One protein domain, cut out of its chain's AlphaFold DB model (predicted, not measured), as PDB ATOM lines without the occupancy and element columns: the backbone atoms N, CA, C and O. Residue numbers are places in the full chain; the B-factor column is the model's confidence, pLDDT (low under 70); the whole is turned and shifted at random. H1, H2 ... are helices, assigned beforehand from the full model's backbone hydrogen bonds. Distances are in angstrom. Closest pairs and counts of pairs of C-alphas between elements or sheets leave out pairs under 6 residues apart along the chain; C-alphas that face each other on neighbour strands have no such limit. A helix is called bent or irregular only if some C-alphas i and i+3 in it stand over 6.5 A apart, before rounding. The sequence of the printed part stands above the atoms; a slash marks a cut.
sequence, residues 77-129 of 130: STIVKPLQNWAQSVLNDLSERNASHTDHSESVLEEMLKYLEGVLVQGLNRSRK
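This is residues 77 to 129 of the 130 residues of an uncharacterized protein of Desulfomonile tiedjei (strain ATCC 49306 / DSM 6799 / DCB-1) (UniProt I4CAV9). Two helices make a loose, open V: the shorter arm, H1, runs toward a tight link at the narrow end, and the longer arm, H2, runs away from it and makes most of the length. The arms are near each other but do not pack closely, and the free ends, residues 77 to 82 of H1 and residues 117 to 129, stick out. The printed part has 53 residues with two named helices, H1 then H2, and no named strand; the class is all helix. The whole is loose, with a radius of gyration of the C-alphas of 13.8 A, and spans 45 by 22 by 17 A.

H1, residues 77 to 97, and H2, residues 102 to 127, are near each other, with 10 pairs of C-alphas within 10 A; the closest C-alphas are 8.0 A apart. The link between them, 4 residues, is tight. Residues 95 to 104, of which 95 to 97 belong to H1 and 102 to 104 to H2, stand free. O i to N i+4 pairs are within hydrogen-bond range in 15 of 17 for H1 and 20 of 22 for H2.

H1 begins at C-alpha 77 (137.097, 123.375, 248.204), ends at C-alpha 97 (160.294, 130.892, 266.298) and is 30.4 A long from first to last C-alpha. It is neither bent nor irregular, but only just: C-alphas 78 and 81 are 6.5 A apart. H2 is 39.2 A long and ends at C-alpha 127 (155.009, 114.099, 235.473). It is irregular: C-alphas 103 and 106 are 8.0 A apart.

The C-alphas farthest apart, those of Ser 100 and Lys 129, are 44.8 A apart. The printed part has no cut. Its mean pLDDT is 81.0; residues 98 to 104 and 127 to 129 include the 10 under 70.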
ATOM      1  N   SER A  77     137.068 123.990 246.870       86.62
ATOM      2  CA  SER A  77     137.097 123.375 248.204       86.62
ATOM      3  C   SER A  77     138.178 122.297 248.376       86.62
ATOM      4  O   SER A  77     138.652 122.085 249.496       86.62
ATOM      5  N   THR A  78     138.591 121.647 247.282       88.88
ATOM      6  CA  THR A  78     139.636 120.614 247.279       88.88
ATOM      7  C   THR A  78     141.044 121.195 247.390       88.88
ATOM      8  O   THR A  78     141.953 120.489 247.815       88.88
ATOM      9  N   ILE A  79     141.218 122.481 247.069       86.50
ATOM     10  CA  ILE A  79     142.509 123.180 247.096       86.50
ATOM     11  C   ILE A  79     142.560 124.161 248.269       86.50
ATOM     12  O   ILE A  79     143.516 124.152 249.042       86.50
ATOM     13  N   VAL A  80     141.511 124.966 248.445       89.00
ATOM     14  CA  VAL A  80     141.450 126.058 249.423       89.00
ATOM     15  C   VAL A  80     141.659 125.545 250.844       89.00
ATOM     16  O   VAL A  80     142.508 126.073 251.554       89.00
ATOM     17  N   LYS A  81     140.942 124.494 251.266       89.50
ATOM     18  CA  LYS A  81     141.052 123.979 252.643       89.50
ATOM     19  C   LYS A  81     142.443 123.411 252.953       89.50
ATOM     20  O   LYS A  81     143.030 123.831 253.949       89.50
ATOM     21  N   PRO A  82     143.011 122.489 252.146       91.62
ATOM     22  CA  PRO A  82     144.378 122.026 252.371       91.62
ATOM     23  C   PRO A  82     145.407 123.157 252.365       91.62
ATOM     24  O   PRO A  82     146.293 123.167 253.217       91.62
ATOM     25  N   LEU A  83     145.267 124.124 251.454       90.38
ATOM     26  CA  LEU A  83     146.185 125.253 251.356       90.38
ATOM     27  C   LEU A  83     146.107 126.164 252.586       90.38
ATOM     28  O   LEU A  83     147.142 126.545 253.124       90.38
ATOM     29  N   GLN A  84     144.899 126.460 253.072       90.38
ATOM     30  CA  GLN A  84     144.681 127.211 254.312       90.38
ATOM     31  C   GLN A  84     145.292 126.494 255.517       90.38
ATOM     32  O   GLN A  84     145.990 127.118 256.311       90.38
ATOM     33  N   ASN A  85     145.075 125.182 255.635       92.19
ATOM     34  CA  ASN A  85     145.636 124.387 256.728       92.19
ATOM     35  C   ASN A  85     147.167 124.393 256.701       92.19
ATOM     36  O   ASN A  85     147.806 124.580 257.736       92.19
ATOM     37  N   TRP A  86     147.757 124.210 255.518       93.62
ATOM     38  CA  TRP A  86     149.202 124.295 255.334       93.62
ATOM     39  C   TRP A  86     149.728 125.686 255.700       93.62
ATOM     40  O   TRP A  86     150.671 125.793 256.483       93.62
ATOM     41  N   ALA A  87     149.084 126.745 255.207       90.00
ATOM     42  CA  ALA A  87     149.497 128.114 255.481       90.00
ATOM     43  C   ALA A  87     149.441 128.437 256.979       90.00
ATOM     44  O   ALA A  87     150.393 128.987 257.529       90.00
ATOM     45  N   GLN A  88     148.370 128.025 257.661       89.44
ATOM     46  CA  GLN A  88     148.239 128.205 259.101       89.44
ATOM     47  C   GLN A  88     149.326 127.450 259.876       89.44
ATOM     48  O   GLN A  88     149.873 127.992 260.831       89.44
ATOM     49  N   SER A  89     149.670 126.225 259.461       90.62
ATOM     50  CA  SER A  89     150.759 125.459 260.080       90.62
ATOM     51  C   SER A  89     152.095 126.193 259.974       90.62
ATOM     52  O   SER A  89     152.809 126.304 260.964       90.62
ATOM     53  N   VAL A  90     152.416 126.741 258.798       88.81
ATOM     54  CA  VAL A  90     153.654 127.507 258.579       88.81
ATOM     55  C   VAL A  90     153.676 128.774 259.435       88.81
ATOM     56  O   VAL A  90     154.691 129.083 260.057       88.81
ATOM     57  N   LEU A  91     152.559 129.501 259.501       85.31
ATOM     58  CA  LEU A  91     152.453 130.716 260.313       85.31
ATOM     59  C   LEU A  91     152.586 130.429 261.814       85.31
ATOM     60  O   LEU A  91     153.210 131.218 262.526       85.31
ATOM     61  N   ASN A  92     152.047 129.305 262.291       86.25
ATOM     62  CA  ASN A  92     152.220 128.868 263.676       86.25
ATOM     63  C   ASN A  92     153.700 128.585 263.976       86.25
ATOM     64  O   ASN A  92     154.246 129.167 264.911       86.25
ATOM     65  N   ASP A  93     154.373 127.797 263.129       86.81
ATOM     66  CA  ASP A  93     155.800 127.478 263.282       86.81
ATOM     67  C   ASP A  93     156.685 128.736 263.261       86.81
ATOM     68  O   ASP A  93     157.674 128.832 263.991       86.81
ATOM     69  N   LEU A  94     156.348 129.718 262.418       84.19
ATOM     70  CA  LEU A  94     157.051 131.001 262.362       84.19
ATOM     71  C   LEU A  94     156.814 131.841 263.618       84.19
ATOM     72  O   LEU A  94     157.762 132.434 264.127       84.19
ATOM     73  N   SER A  95     155.583 131.870 264.134       78.88
ATOM     74  CA  SER A  95     155.230 132.625 265.344       78.88
ATOM     75  C   SER A  95     155.919 132.060 266.590       78.88
ATOM     76  O   SER A  95     156.377 132.821 267.439       78.88
ATOM     77  N   GLU A  96     156.058 130.734 266.677       78.00
ATOM     78  CA  GLU A  96     156.802 130.059 267.750       78.00
ATOM     79  C   GLU A  96     158.310 130.355 267.701       78.00
ATOM     80  O   GLU A  96     158.973 130.393 268.739       78.00
ATOM     81  N   ARG A  97     158.865 130.591 266.504       74.75
ATOM     82  CA  ARG A  97     160.294 130.892 266.298       74.75
ATOM     83  C   ARG A  97     160.626 132.380 266.409       74.75
ATOM     84  O   ARG A  97     161.715 132.719 266.863       74.75
ATOM     85  N   ASN A  98     159.700 133.252 266.017       66.62
ATOM     86  CA  ASN A  98     159.878 134.699 265.931       66.62
ATOM     87  C   ASN A  98     158.813 135.405 266.785       66.62
ATOM     88  O   ASN A  98     157.827 135.924 266.271       66.62
ATOM     89  N   ALA A  99     159.017 135.455 268.103       53.06
ATOM     90  CA  ALA A  99     158.064 136.021 269.070       53.06
ATOM     91  C   ALA A  99     157.836 137.554 268.976       53.06
ATOM     92  O   ALA A  99     157.237 138.153 269.867       53.06
ATOM     93  N   SER A 100     158.332 138.228 267.939       55.88
ATOM     94  CA  SER A 100     158.267 139.681 267.778       55.88
ATOM     95  C   SER A 100     158.357 140.022 266.293       55.88
ATOM     96  O   SER A 100     159.225 139.487 265.615       55.88
ATOM     97  N   HIS A 101     157.510 140.948 265.835       53.41
ATOM     98  CA  HIS A 101     157.404 141.546 264.489       53.41
ATOM     99  C   HIS A 101     156.206 141.088 263.647       53.41
ATOM    100  O   HIS A 101     156.322 140.399 262.638       53.41
ATOM    101  N   THR A 102     155.051 141.630 264.031       56.16
ATOM    102  CA  THR A 102     153.777 141.714 263.295       56.16
ATOM    103  C   THR A 102     153.842 142.398 261.918       56.16
ATOM    104  O   THR A 102     152.840 142.390 261.214       56.16
ATOM    105  N   ASP A 103     154.993 142.932 261.494       58.47
ATOM    106  CA  ASP A 103     155.130 143.742 260.266       58.47
ATOM    107  C   ASP A 103     155.534 142.955 259.001       58.47
ATOM    108  O   ASP A 103     155.755 143.552 257.954       58.47
ATOM    109  N   HIS A 104     155.633 141.621 259.059       69.94
ATOM    110  CA  HIS A 104     156.150 140.809 257.940       69.94
ATOM    111  C   HIS A 104     155.120 139.870 257.295       69.94
ATOM    112  O   HIS A 104     155.499 139.025 256.488       69.94
ATOM    113  N   SER A 105     153.831 139.974 257.628       72.44
ATOM    114  CA  SER A 105     152.811 139.030 257.139       72.44
ATOM    115  C   SER A 105     152.705 139.005 255.610       72.44
ATOM    116  O   SER A 105     152.675 137.924 255.028       72.44
ATOM    117  N   GLU A 106     152.722 140.169 254.957       78.06
ATOM    118  CA  GLU A 106     152.702 140.266 253.491       78.06
ATOM    119  C   GLU A 106     153.952 139.635 252.865       78.06
ATOM    120  O   GLU A 106     153.834 138.804 251.971       78.06
ATOM    121  N   SER A 107     155.143 139.927 253.400       82.88
ATOM    122  CA  SER A 107     156.400 139.339 252.916       82.88
ATOM    123  C   SER A 107     156.439 137.815 253.088       82.88
ATOM    124  O   SER A 107     156.904 137.104 252.200       82.88
ATOM    125  N   VAL A 108     155.917 137.293 254.201       83.44
ATOM    126  CA  VAL A 108     155.808 135.846 254.435       83.44
ATOM    127  C   VAL A 108     154.857 135.207 253.425       83.44
ATOM    128  O   VAL A 108     155.190 134.175 252.844       83.44
ATOM    129  N   LEU A 109     153.700 135.824 253.177       84.06
ATOM    130  CA  LEU A 109     152.744 135.336 252.185       84.06
ATOM    131  C   LEU A 109     153.336 135.347 250.769       84.06
ATOM    132  O   LEU A 109     153.182 134.364 250.048       84.06
ATOM    133  N   GLU A 110     154.055 136.402 250.383       87.00
ATOM    134  CA  GLU A 110     154.746 136.473 249.091       87.00
ATOM    135  C   GLU A 110     155.773 135.349 248.918       87.00
ATOM    136  O   GLU A 110     155.804 134.692 247.876       87.00
ATOM    137  N   GLU A 111     156.597 135.081 249.933       89.88
ATOM    138  CA  GLU A 111     157.577 133.992 249.881       89.88
ATOM    139  C   GLU A 111     156.905 132.612 249.839       89.88
ATOM    140  O   GLU A 111     157.334 131.726 249.092       89.88
ATOM    141  N   MET A 112     155.805 132.428 250.574       91.00
ATOM    142  CA  MET A 112     155.003 131.202 250.513       91.00
ATOM    143  C   MET A 112     154.399 130.979 249.120       91.00
ATOM    144  O   MET A 112     154.408 129.847 248.630       91.00
ATOM    145  N   LEU A 113     153.919 132.036 248.459       90.75
ATOM    146  CA  LEU A 113     153.409 131.968 247.088       90.75
ATOM    147  C   LEU A 113     154.515 131.597 246.092       90.75
ATOM    148  O   LEU A 113     154.345 130.640 245.334       90.75
ATOM    149  N   LYS A 114     155.677 132.262 246.151       91.62
ATOM    150  CA  LYS A 114     156.841 131.929 245.303       91.62
ATOM    151  C   LYS A 114     157.271 130.472 245.474       91.62
ATOM    152  O   LYS A 114     157.590 129.788 244.497       91.62
ATOM    153  N   TYR A 115     157.269 129.972 246.710       92.31
ATOM    154  CA  TYR A 115     157.588 128.575 246.991       92.31
ATOM    155  C   TYR A 115     156.590 127.614 246.325       92.31
ATOM    156  O   TYR A 115     157.006 126.657 245.665       92.31
ATOM    157  N   LEU A 116     155.283 127.874 246.448       91.06
ATOM    158  CA  LEU A 116     154.236 127.054 245.828       91.06
ATOM    159  C   LEU A 116     154.339 127.037 244.302       91.06
ATOM    160  O   LEU A 116     154.252 125.963 243.704       91.06
ATOM    161  N   GLU A 117     154.578 128.190 243.674       89.94
ATOM    162  CA  GLU A 117     154.824 128.281 242.231       89.94
ATOM    163  C   GLU A 117     155.992 127.379 241.812       89.94
ATOM    164  O   GLU A 117     155.869 126.576 240.880       89.94
ATOM    165  N   GLY A 118     157.104 127.436 242.551       90.44
ATOM    166  CA  GLY A 118     158.268 126.585 242.317       90.44
ATOM    167  C   GLY A 118     157.951 125.089 242.423       90.44
ATOM    168  O   GLY A 118     158.351 124.307 241.554       90.44
ATOM    169  N   VAL A 119     157.200 124.680 243.449       89.88
ATOM    170  CA  VAL A 119     156.786 123.280 243.649       89.88
ATOM    171  C   VAL A 119     155.890 122.796 242.508       89.88
ATOM    172  O   VAL A 119     156.113 121.703 241.981       89.88
ATOM    173  N   LEU A 120     154.916 123.603 242.083       86.31
ATOM    174  CA  LEU A 120     153.996 123.257 240.997       86.31
ATOM    175  C   LEU A 120     154.737 123.083 239.665       86.31
ATOM    176  O   LEU A 120     154.552 122.071 238.984       86.31
ATOM    177  N   VAL A 121     155.633 124.013 239.323       86.69
ATOM    178  CA  VAL A 121     156.454 123.931 238.103       86.69
ATOM    179  C   VAL A 121     157.320 122.668 238.112       86.69
ATOM    180  O   VAL A 121     157.393 121.949 237.111       86.69
ATOM    181  N   GLN A 122     157.960 122.353 239.239       84.88
ATOM    182  CA  GLN A 122     158.780 121.146 239.360       84.88
ATOM    183  C   GLN A 122     157.952 119.858 239.284       84.88
ATOM    184  O   GLN A 122     158.368 118.909 238.616       84.88
ATOM    185  N   GLY A 123     156.787 119.819 239.935       78.94
ATOM    186  CA  GLY A 123     155.877 118.674 239.914       78.94
ATOM    187  C   GLY A 123     155.376 118.359 238.504       78.94
ATOM    188  O   GLY A 123     155.487 117.222 238.049       78.94
ATOM    189  N   LEU A 124     154.930 119.379 237.766       75.62
ATOM    190  CA  LEU A 124     154.471 119.236 236.380       75.62
ATOM    191  C   LEU A 124     155.586 118.756 235.440       75.62
ATOM    192  O   LEU A 124     155.357 117.913 234.572       75.62
ATOM    193  N   ASN A 125     156.811 119.247 235.636       75.25
ATOM    194  CA  ASN A 125     157.967 118.822 234.849       75.25
ATOM    195  C   ASN A 125     158.397 117.376 235.138       75.25
ATOM    196  O   ASN A 125     158.949 116.721 234.254       75.25
ATOM    197  N   ARG A 126     158.150 116.861 236.349       71.00
ATOM    198  CA  ARG A 126     158.403 115.452 236.691       71.00
ATOM    199  C   ARG A 126     157.361 114.523 236.072       71.00
ATOM    200  O   ARG A 126     157.748 113.502 235.517       71.00
ATOM    201  N   SER A 127     156.084 114.904 236.075       65.00
ATOM    202  CA  SER A 127     155.009 114.099 235.473       65.00
ATOM    203  C   SER A 127     155.091 113.978 233.948       65.00
ATOM    204  O   SER A 127     154.539 113.038 233.397       65.00
ATOM    205  N   ARG A 128     155.787 114.888 233.249       61.12
ATOM    206  CA  ARG A 128     156.024 114.794 231.791       61.12
ATOM    207  C   ARG A 128     157.185 113.874 231.389       61.12
ATOM    208  O   ARG A 128     157.383 113.654 230.199       61.12
ATOM    209  N   LYS A 129     157.998 113.411 232.345       56.53
ATOM    210  CA  LYS A 129     159.177 112.556 232.094       56.53
ATOM    211  C   LYS A 129     158.912 111.061 232.327       56.53
ATOM    212  O   LYS A 129     159.856 110.279 232.237       56.53
TER     213      LYS A 129